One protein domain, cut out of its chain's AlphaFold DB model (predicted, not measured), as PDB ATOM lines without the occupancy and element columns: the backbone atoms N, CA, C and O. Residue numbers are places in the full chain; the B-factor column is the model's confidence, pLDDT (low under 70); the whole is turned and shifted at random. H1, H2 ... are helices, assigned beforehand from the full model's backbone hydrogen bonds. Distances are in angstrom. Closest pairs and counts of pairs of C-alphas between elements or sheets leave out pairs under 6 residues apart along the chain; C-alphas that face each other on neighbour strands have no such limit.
ATOM      1  N   ILE A 160     -31.555  -9.856 -42.734       50.75
ATOM      2  CA  ILE A 160     -31.181  -8.444 -42.918       50.75
ATOM      3  C   ILE A 160     -30.168  -7.925 -41.859       50.75
ATOM      4  O   ILE A 160     -29.228  -7.228 -42.256       50.75
ATOM      5  N   PRO A 161     -30.240  -8.308 -40.560       51.81
ATOM      6  CA  PRO A 161     -29.272  -7.879 -39.544       51.81
ATOM      7  C   PRO A 161     -27.834  -8.375 -39.759       51.81
ATOM      8  O   PRO A 161     -26.893  -7.625 -39.519       51.81
ATOM      9  N   GLN A 162     -27.637  -9.609 -40.232       53.88
ATOM     10  CA  GLN A 162     -26.305 -10.219 -40.381       53.88
ATOM     11  C   GLN A 162     -25.550  -9.645 -41.589       53.88
ATOM     12  O   GLN A 162     -24.331  -9.481 -41.571       53.88
ATOM     13  N   LYS A 163     -26.289  -9.271 -42.638       56.31
ATOM     14  CA  LYS A 163     -25.742  -8.561 -43.802       56.31
ATOM     15  C   LYS A 163     -25.313  -7.135 -43.441       56.31
ATOM     16  O   LYS A 163     -24.280  -6.662 -43.907       56.31
ATOM     17  N   LEU A 164     -26.100  -6.466 -42.599       55.84
ATOM     18  CA  LEU A 164     -25.798  -5.135 -42.074       55.84
ATOM     19  C   LEU A 164     -24.562  -5.162 -41.159       55.84
ATOM     20  O   LEU A 164     -23.694  -4.304 -41.284       55.84
ATOM     21  N   GLU A 165     -24.428  -6.210 -40.346       60.75
ATOM     22  CA  GLU A 165     -23.277  -6.472 -39.472       60.75
ATOM     23  C   GLU A 165     -21.966  -6.659 -40.233       60.75
ATOM     24  O   GLU A 165     -20.992  -5.949 -39.975       60.75
ATOM     25  N   ALA A 166     -21.955  -7.544 -41.231       62.97
ATOM     26  CA  ALA A 166     -20.778  -7.773 -42.065       62.97
ATOM     27  C   ALA A 166     -20.352  -6.497 -42.811       62.97
ATOM     28  O   ALA A 166     -19.166  -6.169 -42.884       62.97
ATOM     29  N   ASN A 167     -21.321  -5.735 -43.320       59.62
ATOM     30  CA  ASN A 167     -21.043  -4.485 -44.015       59.62
ATOM     31  C   ASN A 167     -20.555  -3.383 -43.051       59.62
ATOM     32  O   ASN A 167     -19.704  -2.580 -43.431       59.62
ATOM     33  N   MET A 168     -21.040  -3.334 -41.804       62.72
ATOM     34  CA  MET A 168     -20.564  -2.369 -40.808       62.72
ATOM     35  C   MET A 168     -19.142  -2.689 -40.355       62.72
ATOM     36  O   MET A 168     -18.305  -1.790 -40.312       62.72
ATOM     37  N   GLN A 169     -18.829  -3.963 -40.109       65.00
ATOM     38  CA  GLN A 169     -17.456  -4.397 -39.843       65.00
ATOM     39  C   GLN A 169     -16.527  -4.090 -41.027       65.00
ATOM     40  O   GLN A 169     -15.389  -3.655 -40.835       65.00
ATOM     41  N   TYR A 170     -17.018  -4.236 -42.260       64.06
ATOM     42  CA  TYR A 170     -16.282  -3.855 -43.464       64.06
ATOM     43  C   TYR A 170     -16.022  -2.340 -43.548       64.06
ATOM     44  O   TYR A 170     -14.913  -1.935 -43.895       64.06
ATOM     45  N   CYS A 171     -17.003  -1.502 -43.203       59.03
ATOM     46  CA  CYS A 171     -16.853  -0.041 -43.181       59.03
ATOM     47  C   CYS A 171     -15.923   0.436 -42.059       59.03
ATOM     48  O   CYS A 171     -15.156   1.373 -42.245       59.03
ATOM     49  N   LEU A 172     -15.960  -0.218 -40.895       61.12
ATOM     50  CA  LEU A 172     -15.073   0.108 -39.778       61.12
ATOM     51  C   LEU A 172     -13.625  -0.320 -40.055       61.12
ATOM     52  O   LEU A 172     -12.697   0.364 -39.622       61.12
ATOM     53  N   SER A 173     -13.421  -1.405 -40.810       62.72
ATOM     54  CA  SER A 173     -12.092  -1.902 -41.189       62.72
ATOM     55  C   SER A 173     -11.480  -1.165 -42.387       62.72
ATOM     56  O   SER A 173     -10.289  -0.850 -42.352       62.72
ATOM     57  N   ASN A 174     -12.264  -0.811 -43.410       57.06
ATOM     58  CA  ASN A 174     -11.759  -0.157 -44.621       57.06
ATOM     59  C   ASN A 174     -11.923   1.364 -44.571       57.06
ATOM     60  O   ASN A 174     -12.988   1.882 -44.265       57.06
ATOM     61  N   TYR A 175     -10.848   2.081 -44.903       49.88
ATOM     62  CA  TYR A 175     -10.780   3.541 -44.892       49.88
ATOM     63  C   TYR A 175     -11.832   4.145 -45.834       49.88
ATOM     64  O   TYR A 175     -11.627   4.178 -47.048       49.88
ATOM     65  N   SER A 176     -12.959   4.604 -45.289       53.00
ATOM     66  CA  SER A 176     -13.975   5.305 -46.068       53.00
ATOM     67  C   SER A 176     -14.572   6.490 -45.307       53.00
ATOM     68  O   SER A 176     -14.721   6.397 -44.087       53.00
ATOM     69  N   PRO A 177     -14.858   7.622 -45.982       53.69
ATOM     70  CA  PRO A 177     -15.000   8.908 -45.306       53.69
ATOM     71  C   PRO A 177     -16.377   9.182 -44.680       53.69
ATOM     72  O   PRO A 177     -16.492  10.186 -43.990       53.69
ATOM     73  N   SER A 178     -17.398   8.336 -44.874       57.56
ATOM     74  CA  SER A 178     -18.684   8.464 -44.162       57.56
ATOM     75  C   SER A 178     -19.530   7.191 -44.246       57.56
ATOM     76  O   SER A 178     -19.619   6.569 -45.311       57.56
ATOM     77  N   LEU A 179     -20.197   6.791 -43.154       56.34
ATOM     78  CA  LEU A 179     -21.083   5.612 -43.177       56.34
ATOM     79  C   LEU A 179     -22.331   5.852 -44.030       56.34
ATOM     80  O   LEU A 179     -22.868   4.911 -44.620       56.34
ATOM     81  N   SER A 180     -22.741   7.115 -44.159       57.06
ATOM     82  CA  SER A 180     -23.840   7.546 -45.026       57.06
ATOM     83  C   SER A 180     -23.640   7.189 -46.502       57.06
ATOM     84  O   SER A 180     -24.600   7.214 -47.265       57.06
ATOM     85  N   SER A 181     -22.408   6.878 -46.922       58.91
ATOM     86  CA  SER A 181     -22.114   6.445 -48.293       58.91
ATOM     87  C   SER A 181     -22.378   4.953 -48.546       58.91
ATOM     88  O   SER A 181     -22.537   4.561 -49.701       58.91
ATOM     89  N   TYR A 182     -22.469   4.124 -47.497       51.00
ATOM     90  CA  TYR A 182     -22.634   2.664 -47.618       51.00
ATOM     91  C   TYR A 182     -24.007   2.154 -47.208       51.00
ATOM     92  O   TYR A 182     -24.409   1.072 -47.635       51.00
ATOM     93  N   PHE A 183     -24.732   2.911 -46.390       59.59
ATOM     94  CA  PHE A 183     -26.019   2.483 -45.875       59.59
ATOM     95  C   PHE A 183     -27.036   3.606 -45.878       59.59
ATOM     96  O   PHE A 183     -26.711   4.777 -45.682       59.59
ATOM     97  N   ASN A 184     -28.304   3.212 -46.003       62.31
ATOM     98  CA  ASN A 184     -29.397   4.094 -45.647       62.31
ATOM     99  C   ASN A 184     -29.268   4.438 -44.153       62.31
ATOM    100  O   ASN A 184     -29.164   3.540 -43.317       62.31
ATOM    101  N   VAL A 185     -29.255   5.727 -43.816       59.59
ATOM    102  CA  VAL A 185     -28.961   6.192 -42.451       59.59
ATOM    103  C   VAL A 185     -29.984   5.675 -41.435       59.59
ATOM    104  O   VAL A 185     -29.628   5.404 -40.293       59.59
ATOM    105  N   SER A 186     -31.216   5.407 -41.878       58.81
ATOM    106  CA  SER A 186     -32.231   4.725 -41.067       58.81
ATOM    107  C   SER A 186     -31.789   3.328 -40.619       58.81
ATOM    108  O   SER A 186     -31.998   2.964 -39.467       58.81
ATOM    109  N   ALA A 187     -31.136   2.562 -41.498       63.53
ATOM    110  CA  ALA A 187     -30.645   1.224 -41.177       63.53
ATOM    111  C   ALA A 187     -29.422   1.281 -40.249       63.53
ATOM    112  O   ALA A 187     -29.306   0.454 -39.349       63.53
ATOM    113  N   ILE A 188     -28.539   2.276 -40.424       65.19
ATOM    114  CA  ILE A 188     -27.420   2.514 -39.494       65.19
ATOM    115  C   ILE A 188     -27.972   2.790 -38.102       65.19
ATOM    116  O   ILE A 188     -27.551   2.156 -37.143       65.19
ATOM    117  N   ILE A 189     -28.926   3.714 -37.997       63.62
ATOM    118  CA  ILE A 189     -29.520   4.097 -36.721       63.62
ATOM    119  C   ILE A 189     -30.192   2.888 -36.071       63.62
ATOM    120  O   ILE A 189     -29.856   2.568 -34.940       63.62
ATOM    121  N   GLU A 190     -31.053   2.161 -36.782       66.44
ATOM    122  CA  GLU A 190     -31.756   0.992 -36.240       66.44
ATOM    123  C   GLU A 190     -30.810  -0.124 -35.757       66.44
ATOM    124  O   GLU A 190     -31.080  -0.778 -34.753       66.44
ATOM    125  N   TYR A 191     -29.678  -0.316 -36.434       65.06
ATOM    126  CA  TYR A 191     -28.719  -1.371 -36.110       65.06
ATOM    127  C   TYR A 191     -27.693  -0.979 -35.041       65.06
ATOM    128  O   TYR A 191     -27.318  -1.815 -34.215       65.06
ATOM    129  N   VAL A 192     -27.213   0.267 -35.073       62.38
ATOM    130  CA  VAL A 192     -26.214   0.801 -34.133       62.38
ATOM    131  C   VAL A 192     -26.841   1.100 -32.777       62.38
ATOM    132  O   VAL A 192     -26.188   0.967 -31.745       62.38
ATOM    133  N   CYS A 193     -28.116   1.474 -32.770       62.81
ATOM    134  CA  CYS A 193     -28.840   1.908 -31.584       62.81
ATOM    135  C   CYS A 193     -29.509   0.738 -30.847       62.81
ATOM    136  O   CYS A 193     -30.656   0.838 -30.414       62.81
ATOM    137  N   THR A 194     -28.788  -0.376 -30.696       67.88
ATOM    138  CA  THR A 194     -29.085  -1.395 -29.684       67.88
ATOM    139  C   THR A 194     -28.129  -1.212 -28.504       67.88
ATOM    140  O   THR A 194     -26.944  -0.952 -28.708       67.88
ATOM    141  N   ASN A 195     -28.621  -1.347 -27.266       63.22
ATOM    142  CA  ASN A 195     -27.843  -1.073 -26.043       63.22
ATOM    143  C   ASN A 195     -26.461  -1.764 -25.992       63.22
ATOM    144  O   ASN A 195     -25.482  -1.159 -25.551       63.22
ATOM    145  N   GLU A 196     -26.353  -3.005 -26.472       68.19
ATOM    146  CA  GLU A 196     -25.096  -3.772 -26.469       68.19
ATOM    147  C   GLU A 196     -24.058  -3.202 -27.446       68.19
ATOM    148  O   GLU A 196     -22.914  -2.933 -27.076       68.19
ATOM    149  N   ARG A 197     -24.461  -2.955 -28.698       70.44
ATOM    150  CA  ARG A 197     -23.563  -2.434 -29.743       70.44
ATOM    151  C   ARG A 197     -23.183  -0.985 -29.489       70.44
ATOM    152  O   ARG A 197     -22.058  -0.573 -29.763       70.44
ATOM    153  N   PHE A 198     -24.111  -0.233 -28.920       70.44
ATOM    154  CA  PHE A 198     -23.901   1.131 -28.479       70.44
ATOM    155  C   PHE A 198     -22.813   1.226 -27.401       70.44
ATOM    156  O   PHE A 198     -21.894   2.037 -27.526       70.44
ATOM    157  N   SER A 199     -22.867   0.355 -26.389       70.00
ATOM    158  CA  SER A 199     -21.852   0.305 -25.328       70.00
ATOM    159  C   SER A 199     -20.473  -0.040 -25.899       70.00
ATOM    160  O   SER A 199     -19.497   0.652 -25.611       70.00
ATOM    161  N   ALA A 200     -20.410  -1.004 -26.824       71.88
ATOM    162  CA  ALA A 200     -19.171  -1.373 -27.507       71.88
ATOM    163  C   ALA A 200     -18.556  -0.217 -28.325       71.88
ATOM    164  O   ALA A 200     -17.335  -0.059 -28.361       71.88
ATOM    165  N   ILE A 201     -19.376   0.626 -28.964       71.25
ATOM    166  CA  ILE A 201     -18.896   1.803 -29.711       71.25
ATOM    167  C   ILE A 201     -18.331   2.869 -28.765       71.25
ATOM    168  O   ILE A 201     -17.273   3.441 -29.046       71.25
ATOM    169  N   ILE A 202     -19.003   3.127 -27.639       71.75
ATOM    170  CA  ILE A 202     -18.514   4.071 -26.624       71.75
ATOM    171  C   ILE A 202     -17.176   3.587 -26.054       71.75
ATOM    172  O   ILE A 202     -16.216   4.364 -26.001       71.75
ATOM    173  N   GLU A 203     -17.064   2.305 -25.707       75.12
ATOM    174  CA  GLU A 203     -15.816   1.702 -25.229       75.12
ATOM    175  C   GLU A 203     -14.696   1.815 -26.274       75.12
ATOM    176  O   GLU A 203     -13.614   2.330 -25.976       75.12
ATOM    177  N   ALA A 204     -14.974   1.457 -27.531       71.31
ATOM    178  CA  ALA A 204     -14.001   1.533 -28.621       71.31
ATOM    179  C   ALA A 204     -13.550   2.972 -28.939       71.31
ATOM    180  O   ALA A 204     -12.410   3.197 -29.348       71.31
ATOM    181  N   SER A 205     -14.419   3.966 -28.736       69.12
ATOM    182  CA  SER A 205     -14.088   5.388 -28.916       69.12
ATOM    183  C   SER A 205     -13.302   5.998 -27.742       69.12
ATOM    184  O   SER A 205     -12.678   7.059 -27.886       69.12
ATOM    185  N   SER A 206     -13.318   5.322 -26.590       68.94
ATOM    186  CA  SER A 206     -12.610   5.718 -25.369       68.94
ATOM    187  C   SER A 206     -11.241   5.056 -25.258       68.94
ATOM    188  O   SER A 206     -10.328   5.674 -24.715       68.94
ATOM    189  N   TYR A 207     -11.076   3.856 -25.827       64.44
ATOM    190  CA  TYR A 207      -9.855   3.054 -25.741       64.44
ATOM    191  C   TYR A 207      -8.585   3.855 -26.094       64.44
ATOM    192  O   TYR A 207      -8.514   4.555 -27.112       64.44
ATOM    193  N   GLU A 208      -7.574   3.766 -25.232       55.16
ATOM    194  CA  GLU A 208      -6.238   4.331 -25.437       55.16
ATOM    195  C   GLU A 208      -5.296   3.208 -25.866       55.16
ATOM    196  O   GLU A 208      -4.622   2.577 -25.058       55.16
ATOM    197  N   GLY A 209      -5.306   2.898 -27.160       58.91
ATOM    198  CA  GLY A 209      -4.338   1.967 -27.726       58.91
ATOM    199  C   GLY A 209      -3.009   2.664 -28.018       58.91
ATOM    200  O   GLY A 209      -2.970   3.832 -28.400       58.91
ATOM    201  N   THR A 210      -1.907   1.929 -27.877       52.19
ATOM    202  CA  THR A 210      -0.536   2.426 -28.080       52.19
ATOM    203  C   THR A 210      -0.100   2.492 -29.553       52.19
ATOM    204  O   THR A 210       0.977   3.005 -29.836       52.19
ATOM    205  N   ASN A 211      -0.926   2.021 -30.500       62.47
ATOM    206  CA  ASN A 211      -0.581   1.914 -31.929       62.47
ATOM    207  C   ASN A 211      -1.396   2.863 -32.829       62.47
ATOM    208  O   ASN A 211      -2.598   3.043 -32.626       62.47
ATOM    209  N   ASP A 212      -0.797   3.363 -33.916       58.25
ATOM    210  CA  ASP A 212      -1.421   4.314 -34.859       58.25
ATOM    211  C   ASP A 212      -2.761   3.845 -35.454       58.25
ATOM    212  O   ASP A 212      -3.700   4.633 -35.598       58.25
ATOM    213  N   ASN A 213      -2.908   2.545 -35.721       61.06
ATOM    214  CA  ASN A 213      -4.166   1.969 -36.214       61.06
ATOM    215  C   ASN A 213      -5.307   2.068 -35.185       61.06
ATOM    216  O   ASN A 213      -6.465   2.262 -35.556       61.06
ATOM    217  N   SER A 214      -4.995   1.989 -33.889       60.94
ATOM    218  CA  SER A 214      -5.993   2.143 -32.823       60.94
ATOM    219  C   SER A 214      -6.474   3.593 -32.704       60.94
ATOM    220  O   SER A 214      -7.672   3.839 -32.559       60.94
ATOM    221  N   ASN A 215      -5.573   4.559 -32.913       65.94
ATOM    222  CA  ASN A 215      -5.900   5.983 -32.952       65.94
ATOM    223  C   ASN A 215      -6.755   6.356 -34.172       65.94
ATOM    224  O   ASN A 215      -7.664   7.185 -34.063       65.94
ATOM    225  N   GLN A 216      -6.522   5.726 -35.328       67.19
ATOM    226  CA  GLN A 216      -7.398   5.894 -36.492       67.19
ATOM    227  C   GLN A 216      -8.797   5.327 -36.238       67.19
ATOM    228  O   GLN A 216      -9.781   6.014 -36.508       67.19
ATOM    229  N   ASN A 217      -8.904   4.127 -35.666       65.88
ATOM    230  CA  ASN A 217     -10.200   3.527 -35.334       65.88
ATOM    231  C   ASN A 217     -10.979   4.377 -34.320       65.88
ATOM    232  O   ASN A 217     -12.168   4.623 -34.506       65.88
ATOM    233  N   LYS A 218     -10.297   4.937 -33.317       72.94
ATOM    234  CA  LYS A 218     -10.873   5.889 -32.358       72.94
ATOM    235  C   LYS A 218     -11.495   7.108 -33.041       72.94
ATOM    236  O   LYS A 218     -12.619   7.495 -32.724       72.94
ATOM    237  N   ARG A 219     -10.795   7.701 -34.016       73.25
ATOM    238  CA  ARG A 219     -11.332   8.820 -34.815       73.25
ATOM    239  C   ARG A 219     -12.561   8.402 -35.624       73.25
ATOM    240  O   ARG A 219     -13.518   9.169 -35.663       73.25
ATOM    241  N   ARG A 220     -12.569   7.192 -36.196       72.12
ATOM    242  CA  ARG A 220     -13.711   6.658 -36.961       72.12
ATOM    243  C   ARG A 220     -14.957   6.497 -36.090       72.12
ATOM    244  O   ARG A 220     -16.018   6.980 -36.468       72.12
ATOM    245  N   TYR A 221     -14.829   5.903 -34.902       73.44
ATOM    246  CA  TYR A 221     -15.968   5.770 -33.985       73.44
ATOM    247  C   TYR A 221     -16.504   7.133 -33.530       73.44
ATOM    248  O   TYR A 221     -17.714   7.324 -33.470       73.44
ATOM    249  N   ARG A 222     -15.631   8.123 -33.303       75.75
ATOM    250  CA  ARG A 222     -16.064   9.498 -32.985       75.75
ATOM    251  C   ARG A 222     -16.791  10.178 -34.144       75.75
ATOM    252  O   ARG A 222     -17.780  10.870 -33.916       75.75
ATOM    253  N   GLN A 223     -16.322   9.988 -35.376       77.44
ATOM    254  CA  GLN A 223     -17.007  10.492 -36.570       77.44
ATOM    255  C   GLN A 223     -18.391   9.860 -36.719       77.44
ATOM    256  O   GLN A 223     -19.358  10.586 -36.920       77.44
ATOM    257  N   LEU A 224     -18.495   8.544 -36.516       74.69
ATOM    258  CA  LEU A 224     -19.761   7.810 -36.531       74.69
ATOM    259  C   LEU A 224     -20.748   8.372 -35.495       74.69
ATOM    260  O   LEU A 224     -21.894   8.653 -35.836       74.69
ATOM    261  N   ILE A 225     -20.304   8.605 -34.255       76.56
ATOM    262  CA  ILE A 225     -21.139   9.229 -33.212       76.56
ATOM    263  C   ILE A 225     -21.615  10.620 -33.659       76.56
ATOM    264  O   ILE A 225     -22.796  10.945 -33.538       76.56
ATOM    265  N   GLY A 226     -20.713  11.426 -34.225       78.19
ATOM    266  CA  GLY A 226     -21.039  12.754 -34.738       78.19
ATOM    267  C   GLY A 226     -22.045  12.740 -35.894       78.19
ATOM    268  O   GLY A 226     -22.932  13.589 -35.929       78.19
ATOM    269  N   GLU A 227     -21.934  11.783 -36.820       77.50
ATOM    270  CA  GLU A 227     -22.887  11.588 -37.923       77.50
ATOM    271  C   GLU A 227     -24.276  11.203 -37.403       77.50
ATOM    272  O   GLU A 227     -25.274  11.755 -37.869       77.50
ATOM    273  N   ILE A 228     -24.346  10.319 -36.403       76.69
ATOM    274  CA  ILE A 228     -25.611   9.914 -35.773       76.69
ATOM    275  C   ILE A 228     -26.279  11.111 -35.086       76.69
ATOM    276  O   ILE A 228     -27.460  11.369 -35.317       76.69
ATOM    277  N   LEU A 229     -25.528  11.872 -34.285       79.62
ATOM    278  CA  LEU A 229     -26.050  13.013 -33.520       79.62
ATOM    279  C   LEU A 229     -26.401  14.239 -34.379       79.62
ATOM    280  O   LEU A 229     -27.192  15.083 -33.956       79.62
ATOM    281  N   ASN A 230     -25.833  14.364 -35.579       81.31
ATOM    282  CA  ASN A 230     -26.164  15.448 -36.509       81.31
ATOM    283  C   ASN A 230     -27.355  15.147 -37.418       81.31
ATOM    284  O   ASN A 230     -27.824  16.043 -38.118       81.31
ATOM    285  N   ASN A 231     -27.839  13.908 -37.440       76.19
ATOM    286  CA  ASN A 231     -28.895  13.521 -38.357       76.19
ATOM    287  C   ASN A 231     -30.288  13.906 -37.835       76.19
ATOM    288  O   ASN A 231     -30.566  13.758 -36.645       76.19
ATOM    289  N   SER A 232     -31.196  14.304 -38.732       65.31
ATOM    290  CA  SER A 232     -32.604  14.565 -38.412       65.31
ATOM    291  C   SER A 232     -33.327  13.351 -37.810       65.31
ATOM    292  O   SER A 232     -34.180  13.495 -36.934       65.31
ATOM    293  N   TYR A 233     -32.933  12.138 -38.207       63.44
ATOM    294  CA  TYR A 233     -33.467  10.879 -37.679       63.44
ATOM    295  C   TYR A 233     -33.016  10.565 -36.243       63.44
ATOM    296  O   TYR A 233     -33.572   9.659 -35.625       63.44
ATOM    297  N   SER A 234     -32.093  11.333 -35.653       63.25
ATOM    298  CA  SER A 234     -31.823  11.251 -34.208       63.25
ATOM    299  C   SER A 234     -33.057  11.593 -33.355       63.25
ATOM    300  O   SER A 234     -33.149  11.137 -32.220       63.25
ATOM    301  N   LEU A 235     -34.070  12.276 -33.913       61.34
ATOM    302  CA  LEU A 235     -35.391  12.444 -33.283       61.34
ATOM    303  C   LEU A 235     -36.108  11.112 -33.016       61.34
ATOM    304  O   LEU A 235     -36.804  10.968 -32.011       61.34
ATOM    305  N   TYR A 236     -35.924  10.120 -33.890       62.31
ATOM    306  CA  TYR A 236     -36.475   8.783 -33.679       62.31
ATOM    307  C   TYR A 236     -35.821   8.107 -32.464       62.31
ATOM    308  O   TYR A 236     -36.503   7.474 -31.665       62.31
ATOM    309  N   LEU A 237     -34.520   8.337 -32.254       61.38
ATOM    310  CA  LEU A 237     -33.801   7.877 -31.061       61.38
ATOM    311  C   LEU A 237     -34.207   8.644 -29.800       61.38
ATOM    312  O   LEU A 237     -34.342   8.048 -28.738       61.38
ATOM    313  N   LEU A 238     -34.450   9.952 -29.923       60.47
ATOM    314  CA  LEU A 238     -34.913  10.811 -28.828       60.47
ATOM    315  C   LEU A 238     -36.303  10.415 -28.304       60.47
ATOM    316  O   LEU A 238     -36.592  10.664 -27.136       60.47
ATOM    317  N   SER A 239     -37.154   9.813 -29.146       59.41
ATOM    318  CA  SER A 239     -38.507   9.375 -28.768       59.41
ATOM    319  C   SER A 239     -38.575   7.939 -28.230       59.41
ATOM    320  O   SER A 239     -39.480   7.628 -27.457       59.41
ATOM    321  N   GLN A 240     -37.612   7.072 -28.566       61.97
ATOM    322  CA  GLN A 240     -37.525   5.696 -28.054       61.97
ATOM    323  C   GLN A 240     -36.549   5.595 -26.874       61.97
ATOM    324  O   GLN A 240     -35.501   4.956 -26.962       61.97
ATOM    325  N   SER A 241     -36.924   6.199 -25.743       52.06
ATOM    326  CA  SER A 241     -36.133   6.236 -24.498       52.06
ATOM    327  C   SER A 241     -35.749   4.863 -23.927       52.06
ATOM    328  O   SER A 241     -34.868   4.783 -23.079       52.06
ATOM    329  N   SER A 242     -36.388   3.777 -24.372       55.31
ATOM    330  CA  SER A 242     -36.163   2.424 -23.857       55.31
ATOM    331  C   SER A 242     -35.047   1.641 -24.558       55.31
ATOM    332  O   SER A 242     -34.603   0.629 -24.021       55.31
ATOM    333  N   LYS A 243     -34.596   2.061 -25.751       53.78
ATOM    334  CA  LYS A 243     -33.656   1.263 -26.566       53.78
ATOM    335  C   LYS A 243     -32.202   1.723 -26.516       53.78
ATOM    336  O   LYS A 243     -31.334   0.902 -26.802       53.78
ATOM    337  N   VAL A 244     -31.948   2.991 -26.179       60.44
ATOM    338  CA  VAL A 244     -30.602   3.581 -26.130       60.44
ATOM    339  C   VAL A 244     -30.500   4.625 -25.027       60.44
ATOM    340  O   VAL A 244     -31.286   5.571 -24.993       60.44
ATOM    341  N   ASP A 245     -29.452   4.525 -24.208       73.12
ATOM    342  CA  ASP A 245     -29.017   5.582 -23.289       73.12
ATOM    343  C   ASP A 245     -28.410   6.775 -24.057       73.12
ATOM    344  O   ASP A 245     -27.216   7.074 -23.974       73.12
ATOM    345  N   LEU A 246     -29.230   7.494 -24.828       76.44
ATOM    346  CA  LEU A 246     -28.797   8.630 -25.649       76.44
ATOM    347  C   LEU A 246     -28.067   9.699 -24.821       76.44
ATOM    348  O   LEU A 246     -27.126  10.327 -25.303       76.44
ATOM    349  N   MET A 247     -28.457   9.878 -23.557       83.00
ATOM    350  CA  MET A 247     -27.802  10.833 -22.663       83.00
ATOM    351  C   MET A 247     -26.357  10.432 -22.357       83.00
ATOM    352  O   MET A 247     -25.500  11.307 -22.272       83.00
ATOM    353  N   LYS A 248     -26.049   9.130 -22.291       81.56
ATOM    354  CA  LYS A 248     -24.663   8.650 -22.175       81.56
ATOM    355  C   LYS A 248     -23.870   8.925 -23.453       81.56
ATOM    356  O   LYS A 248     -22.705   9.299 -23.350       81.56
ATOM    357  N   LEU A 249     -24.496   8.816 -24.634       79.31
ATOM    358  CA  LEU A 249     -23.853   9.162 -25.911       79.31
ATOM    359  C   LEU A 249     -23.431  10.630 -25.926       79.31
ATOM    360  O   LEU A 249     -22.285  10.955 -26.220       79.31
ATOM    361  N   ILE A 250     -24.377  11.513 -25.605       84.75
ATOM    362  CA  ILE A 250     -24.155  12.956 -25.628       84.75
ATOM    363  C   ILE A 250     -23.139  13.326 -24.544       84.75
ATOM    364  O   ILE A 250     -22.191  14.050 -24.821       84.75
ATOM    365  N   ALA A 251     -23.257  12.774 -23.332       85.88
ATOM    366  CA  ALA A 251     -22.289  13.006 -22.259       85.88
ATOM    367  C   ALA A 251     -20.857  12.591 -22.642       85.88
ATOM    368  O   ALA A 251     -19.899  13.264 -22.246       85.88
ATOM    369  N   HIS A 252     -20.711  11.502 -23.403       83.25
ATOM    370  CA  HIS A 252     -19.429  11.041 -23.929       83.25
ATOM    371  C   HIS A 252     -18.892  11.963 -25.028       83.25
ATOM    372  O   HIS A 252     -17.736  12.381 -24.973       83.25
ATOM    373  N   GLU A 253     -19.737  12.354 -25.981       86.31
ATOM    374  CA  GLU A 253     -19.357  13.241 -27.087       86.31
ATOM    375  C   GLU A 253     -18.912  14.629 -26.598       86.31
ATOM    376  O   GLU A 253     -17.903  15.161 -27.070       86.31
ATOM    377  N   LEU A 254     -19.565  15.141 -25.553       87.31
ATOM    378  CA  LEU A 254     -19.228  16.396 -24.878       87.31
ATOM    379  C   LEU A 254     -17.868  16.384 -24.157       87.31
ATOM    380  O   LEU A 254     -17.448  17.395 -23.593       87.31
ATOM    381  N   ALA A 255     -17.158  15.251 -24.111       84.75
ATOM    382  CA  ALA A 255     -15.744  15.241 -23.733       84.75
ATOM    383  C   ALA A 255     -14.833  15.809 -24.840       84.75
ATOM    384  O   ALA A 255     -13.697  16.187 -24.562       84.75
ATOM    385  N   PHE A 256     -15.316  15.869 -26.085       82.00
ATOM    386  CA  PHE A 256     -14.524  16.248 -27.260       82.00
ATOM    387  C   PHE A 256     -15.080  17.460 -28.008       82.00
ATOM    388  O   PHE A 256     -14.338  18.100 -28.750       82.00
ATOM    389  N   VAL A 257     -16.369  17.753 -27.846       85.88
ATOM    390  CA  VAL A 257     -17.099  18.782 -28.594       85.88
ATOM    391  C   VAL A 257     -17.897  19.656 -27.621       85.88
ATOM    392  O   VAL A 257     -18.210  19.232 -26.507       85.88
ATOM    393  N   SER A 258     -18.201  20.900 -28.003       87.25
ATOM    394  CA  SER A 258     -18.989  21.798 -27.160       87.25
ATOM    395  C   SER A 258     -20.489  21.545 -27.315       87.25
ATOM    396  O   SER A 258     -21.004  21.220 -28.388       87.25
ATOM    397  N   PHE A 259     -21.235  21.748 -26.226       89.25
ATOM    398  CA  PHE A 259     -22.692  21.700 -26.294       89.25
ATOM    399  C   PHE A 259     -23.213  22.755 -27.282       89.25
ATOM    400  O   PHE A 259     -22.787  23.908 -27.240       89.25
ATOM    401  N   GLY A 260     -24.154  22.361 -28.143       85.06
ATOM    402  CA  GLY A 260     -24.676  23.190 -29.237       85.06
ATOM    403  C   GLY A 260     -24.044  22.954 -30.617       85.06
ATOM    404  O   GLY A 260     -24.637  23.376 -31.606       85.06
ATOM    405  N   ASP A 261     -22.924  22.233 -30.723       86.50
ATOM    406  CA  ASP A 261     -22.296  21.966 -32.032       86.50
ATOM    407  C   ASP A 261     -23.044  20.901 -32.853       86.50
ATOM    408  O   ASP A 261     -22.950  20.866 -34.081       86.50
ATOM    409  N   ARG A 262     -23.801  20.023 -32.180       85.88
ATOM    410  CA  ARG A 262     -24.584  18.958 -32.811       85.88
ATOM    411  C   ARG A 262     -26.056  19.296 -32.880       85.88
ATOM    412  O   ARG A 262     -26.611  19.911 -31.970       85.88
ATOM    413  N   TRP A 263     -26.716  18.806 -33.924       83.94
ATOM    414  CA  TRP A 263     -28.148  19.025 -34.106       83.94
ATOM    415  C   TRP A 263     -28.984  18.436 -32.958       83.94
ATOM    416  O   TRP A 263     -29.858  19.122 -32.427       83.94
ATOM    417  N   ALA A 264     -28.649  17.227 -32.490       83.69
ATOM    418  CA  ALA A 264     -29.313  16.596 -31.350       83.69
ATOM    419  C   ALA A 264     -29.259  17.436 -30.059       83.69
ATOM    420  O   ALA A 264     -30.209  17.391 -29.281       83.69
ATOM    421  N   HIS A 265     -28.213  18.253 -29.842       88.19
ATOM    422  CA  HIS A 265     -28.097  19.112 -28.649       88.19
ATOM    423  C   HIS A 265     -29.235  20.140 -28.563       88.19
ATOM    424  O   HIS A 265     -29.679  20.495 -27.470       88.19
ATOM    425  N   HIS A 266     -29.732  20.604 -29.711       84.94
ATOM    426  CA  HIS A 266     -30.808  21.597 -29.782       84.94
ATOM    427  C   HIS A 266     -32.200  20.989 -29.593       84.94
ATOM    428  O   HIS A 266     -33.127  21.700 -29.210       84.94
ATOM    429  N   GLN A 267     -32.343  19.683 -29.833       85.31
ATOM    430  CA  GLN A 267     -33.627  18.974 -29.817       85.31
ATOM    431  C   GLN A 267     -33.948  18.297 -28.478       85.31
ATOM    432  O   GLN A 267     -35.018  17.709 -28.336       85.31
ATOM    433  N   LEU A 268     -33.054  18.389 -27.489       86.69
ATOM    434  CA  LEU A 268     -33.270  17.791 -26.172       86.69
ATOM    435  C   LEU A 268     -34.501  18.376 -25.467       86.69
ATOM    436  O   LEU A 268     -34.739  19.590 -25.467       86.69
ATOM    437  N   THR A 269     -35.269  17.496 -24.823       87.62
ATOM    438  CA  THR A 269     -36.347  17.890 -23.910       87.62
ATOM    439  C   THR A 269     -35.779  18.367 -22.573       87.62
ATOM    440  O   THR A 269     -34.638  18.072 -22.221       87.62
ATOM    441  N   LEU A 270     -36.585  19.082 -21.781       88.94
ATOM    442  CA  LEU A 270     -36.155  19.557 -20.462       88.94
ATOM    443  C   LEU A 270     -35.737  18.403 -19.534       88.94
ATOM    444  O   LEU A 270     -34.734  18.530 -18.836       88.94
ATOM    445  N   SER A 271     -36.468  17.280 -19.550       87.50
ATOM    446  CA  SER A 271     -36.128  16.094 -18.752       87.50
ATOM    447  C   SER A 271     -34.791  15.494 -19.188       87.50
ATOM    448  O   SER A 271     -33.913  15.291 -18.361       87.50
ATOM    449  N   GLN A 272     -34.576  15.344 -20.497       87.31
ATOM    450  CA  GLN A 272     -33.308  14.859 -21.047       87.31
ATOM    451  C   GLN A 272     -32.137  15.787 -20.697       87.31
ATOM    452  O   GLN A 272     -31.045  15.325 -20.382       87.31
ATOM    453  N   MET A 273     -32.348  17.108 -20.699       89.69
ATOM    454  CA  MET A 273     -31.321  18.056 -20.260       89.69
ATOM    455  C   MET A 273     -31.005  17.932 -18.762       89.69
ATOM    456  O   MET A 273     -29.858  18.145 -18.375       89.69
ATOM    457  N   GLN A 274     -31.988  17.600 -17.918       89.69
ATOM    458  CA  GLN A 274     -31.764  17.332 -16.492       89.69
ATOM    459  C   GLN A 274     -30.979  16.033 -16.286       89.69
ATOM    460  O   GLN A 274     -30.016  16.032 -15.520       89.69
ATOM    461  N   ASP A 275     -31.318  14.975 -17.025       88.38
ATOM    462  CA  ASP A 275     -30.579  13.707 -17.014       88.38
ATOM    463  C   ASP A 275     -29.126  13.913 -17.475       88.38
ATOM    464  O   ASP A 275     -28.181  13.417 -16.861       88.38
ATOM    465  N   LEU A 276     -28.924  14.719 -18.521       89.56
ATOM    466  CA  LEU A 276     -27.595  15.065 -19.017       89.56
ATOM    467  C   LEU A 276     -26.787  15.876 -17.992       89.56
ATOM    468  O   LEU A 276     -25.588  15.650 -17.836       89.56
ATOM    469  N   LEU A 277     -27.433  16.792 -17.266       90.31
ATOM    470  CA  LEU A 277     -26.804  17.566 -16.194       90.31
ATOM    471  C   LEU A 277     -26.414  16.673 -15.008       90.31
ATOM    472  O   LEU A 277     -25.353  16.885 -14.423       90.31
ATOM    473  N   ALA A 278     -27.214  15.649 -14.692       89.44
ATOM    474  CA  ALA A 278     -26.872  14.653 -13.677       89.44
ATOM    475  C   ALA A 278     -25.624  13.837 -14.064       89.44
ATOM    476  O   ALA A 278     -24.816  13.508 -13.199       89.44
ATOM    477  N   LEU A 279     -25.433  13.556 -15.360       88.19
ATOM    478  CA  LEU A 279     -24.237  12.877 -15.872       88.19
ATOM    479  C   LEU A 279     -23.011  13.804 -15.974       88.19
ATOM    480  O   LEU A 279     -21.883  13.356 -15.763       88.19
ATOM    481  N   ARG A 280     -23.202  15.080 -16.331       88.81
ATOM    482  CA  ARG A 280     -22.126  16.066 -16.542       88.81
ATOM    483  C   ARG A 280     -22.487  17.412 -15.891       88.81
ATOM    484  O   ARG A 280     -22.973  18.312 -16.583       88.81
ATOM    485  N   PRO A 281     -22.189  17.608 -14.591       88.62
ATOM    486  CA  PRO A 281     -22.521  18.849 -13.882       88.62
ATOM    487  C   PRO A 281     -21.774  20.077 -14.427       88.62
ATOM    488  O   PRO A 281     -22.273  21.199 -14.337       88.62
ATOM    489  N   ASP A 282     -20.620  19.874 -15.073       88.50
ATOM    490  CA  ASP A 282     -19.818  20.947 -15.678       88.50
ATOM    491  C   ASP A 282     -20.537  21.687 -16.815       88.50
ATOM    492  O   ASP A 282     -20.155  22.808 -17.160       88.50
ATOM    493  N   LEU A 283     -21.598  21.098 -17.386       88.19
ATOM    494  CA  LEU A 283     -22.388  21.715 -18.455       88.19
ATOM    495  C   LEU A 283     -23.056  23.019 -18.035       88.19
ATOM    496  O   LEU A 283     -23.337  23.855 -18.892       88.19
TER     497      LEU A 283
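Overview. This is residues 160 to 283 of the 391 residues of an uncharacterized protein of Reticulomyxa filosa (UniProt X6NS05). What shape does the model have? The longest helix, H4, makes a steep V with H3, and near its last residues H6 and H7 pack on it; H8 packs on H6 at one end of the whole, while H1 lies at the other end, near H2 and H4. The helices are mostly crossed, and H1 and H2 fit loosely, with no helix clearly touching either. What is it built of? The printed part has 124 residues with eight named helices, H1 to H8 in chain order, and no named strand: all helix. It is compact, with a radius of gyration of the C-alphas of 14.4 A and spans of 39 by 36 by 23 A.

Arrangement. What touches the longest helix? H4, residues 212 to 230, is the hub and touches H3, residues 195 to 206, at a steep tilt of 52 degrees, opposite ways; the closest C-alphas, of Ser 205 and Lys 218, are 4.7 A apart. With residues 222 to 226 alone it touches H6, residues 246 to 253, the closest C-alphas being Ile 225 and Glu 253 at 7.5 A, and with residues 229 to 230 alone it touches H7, residues 263 to 267, at Asn 230 and Trp 263, 4.7 A. What lies beyond these? H8, residues 270 to 279, touches H6 at C-alphas 247 and 276, 5.6 A apart, and is apart from H4; H5, residues 234 to 239, only just touches H7, with 3 pairs of C-alphas within 8 A, the closest Ser 234 and Ala 264 at 6.6 A. Where are the first two helices? H1, residues 160 to 173, and H2, residues 185 to 192, are close but not clearly touching, about perpendicular at 90 degrees, with C-alphas 161 and 191 the closest at 7.4 A. Are the backbones helical? Every O i to N i+4 pair is within hydrogen-bond range in H1 to H6 and H8; in H7 it is 0 of 1, but 2 of 2 O i to N i+3 pairs are.

Along the chain. Where does H4 run? It spans 27.2 A, from C-alpha 212 at (-1.421, 4.314, -34.859) to C-alpha 230 at (-26.164, 15.448, -36.509). How long are the others? H1 spans 20.3 A from C-alpha 160 at (-31.181, -8.444, -42.918), H3 16.7 A and H8 14.4 A; H2, H5, H6 and H7 are shorter.

Size, cuts and confidence. How far does it reach? The two C-alphas farthest apart, of Ile 160 and Asp 282, are 41.7 A apart. Is it continuous? The printed part has no cut, and the link from H1 to H2, 11 residues, is long. Where is confidence low? Residues 160 to 196, 205 to 217 and 232 to 244 are under 70; the mean pLDDT of the printed part is 70.9.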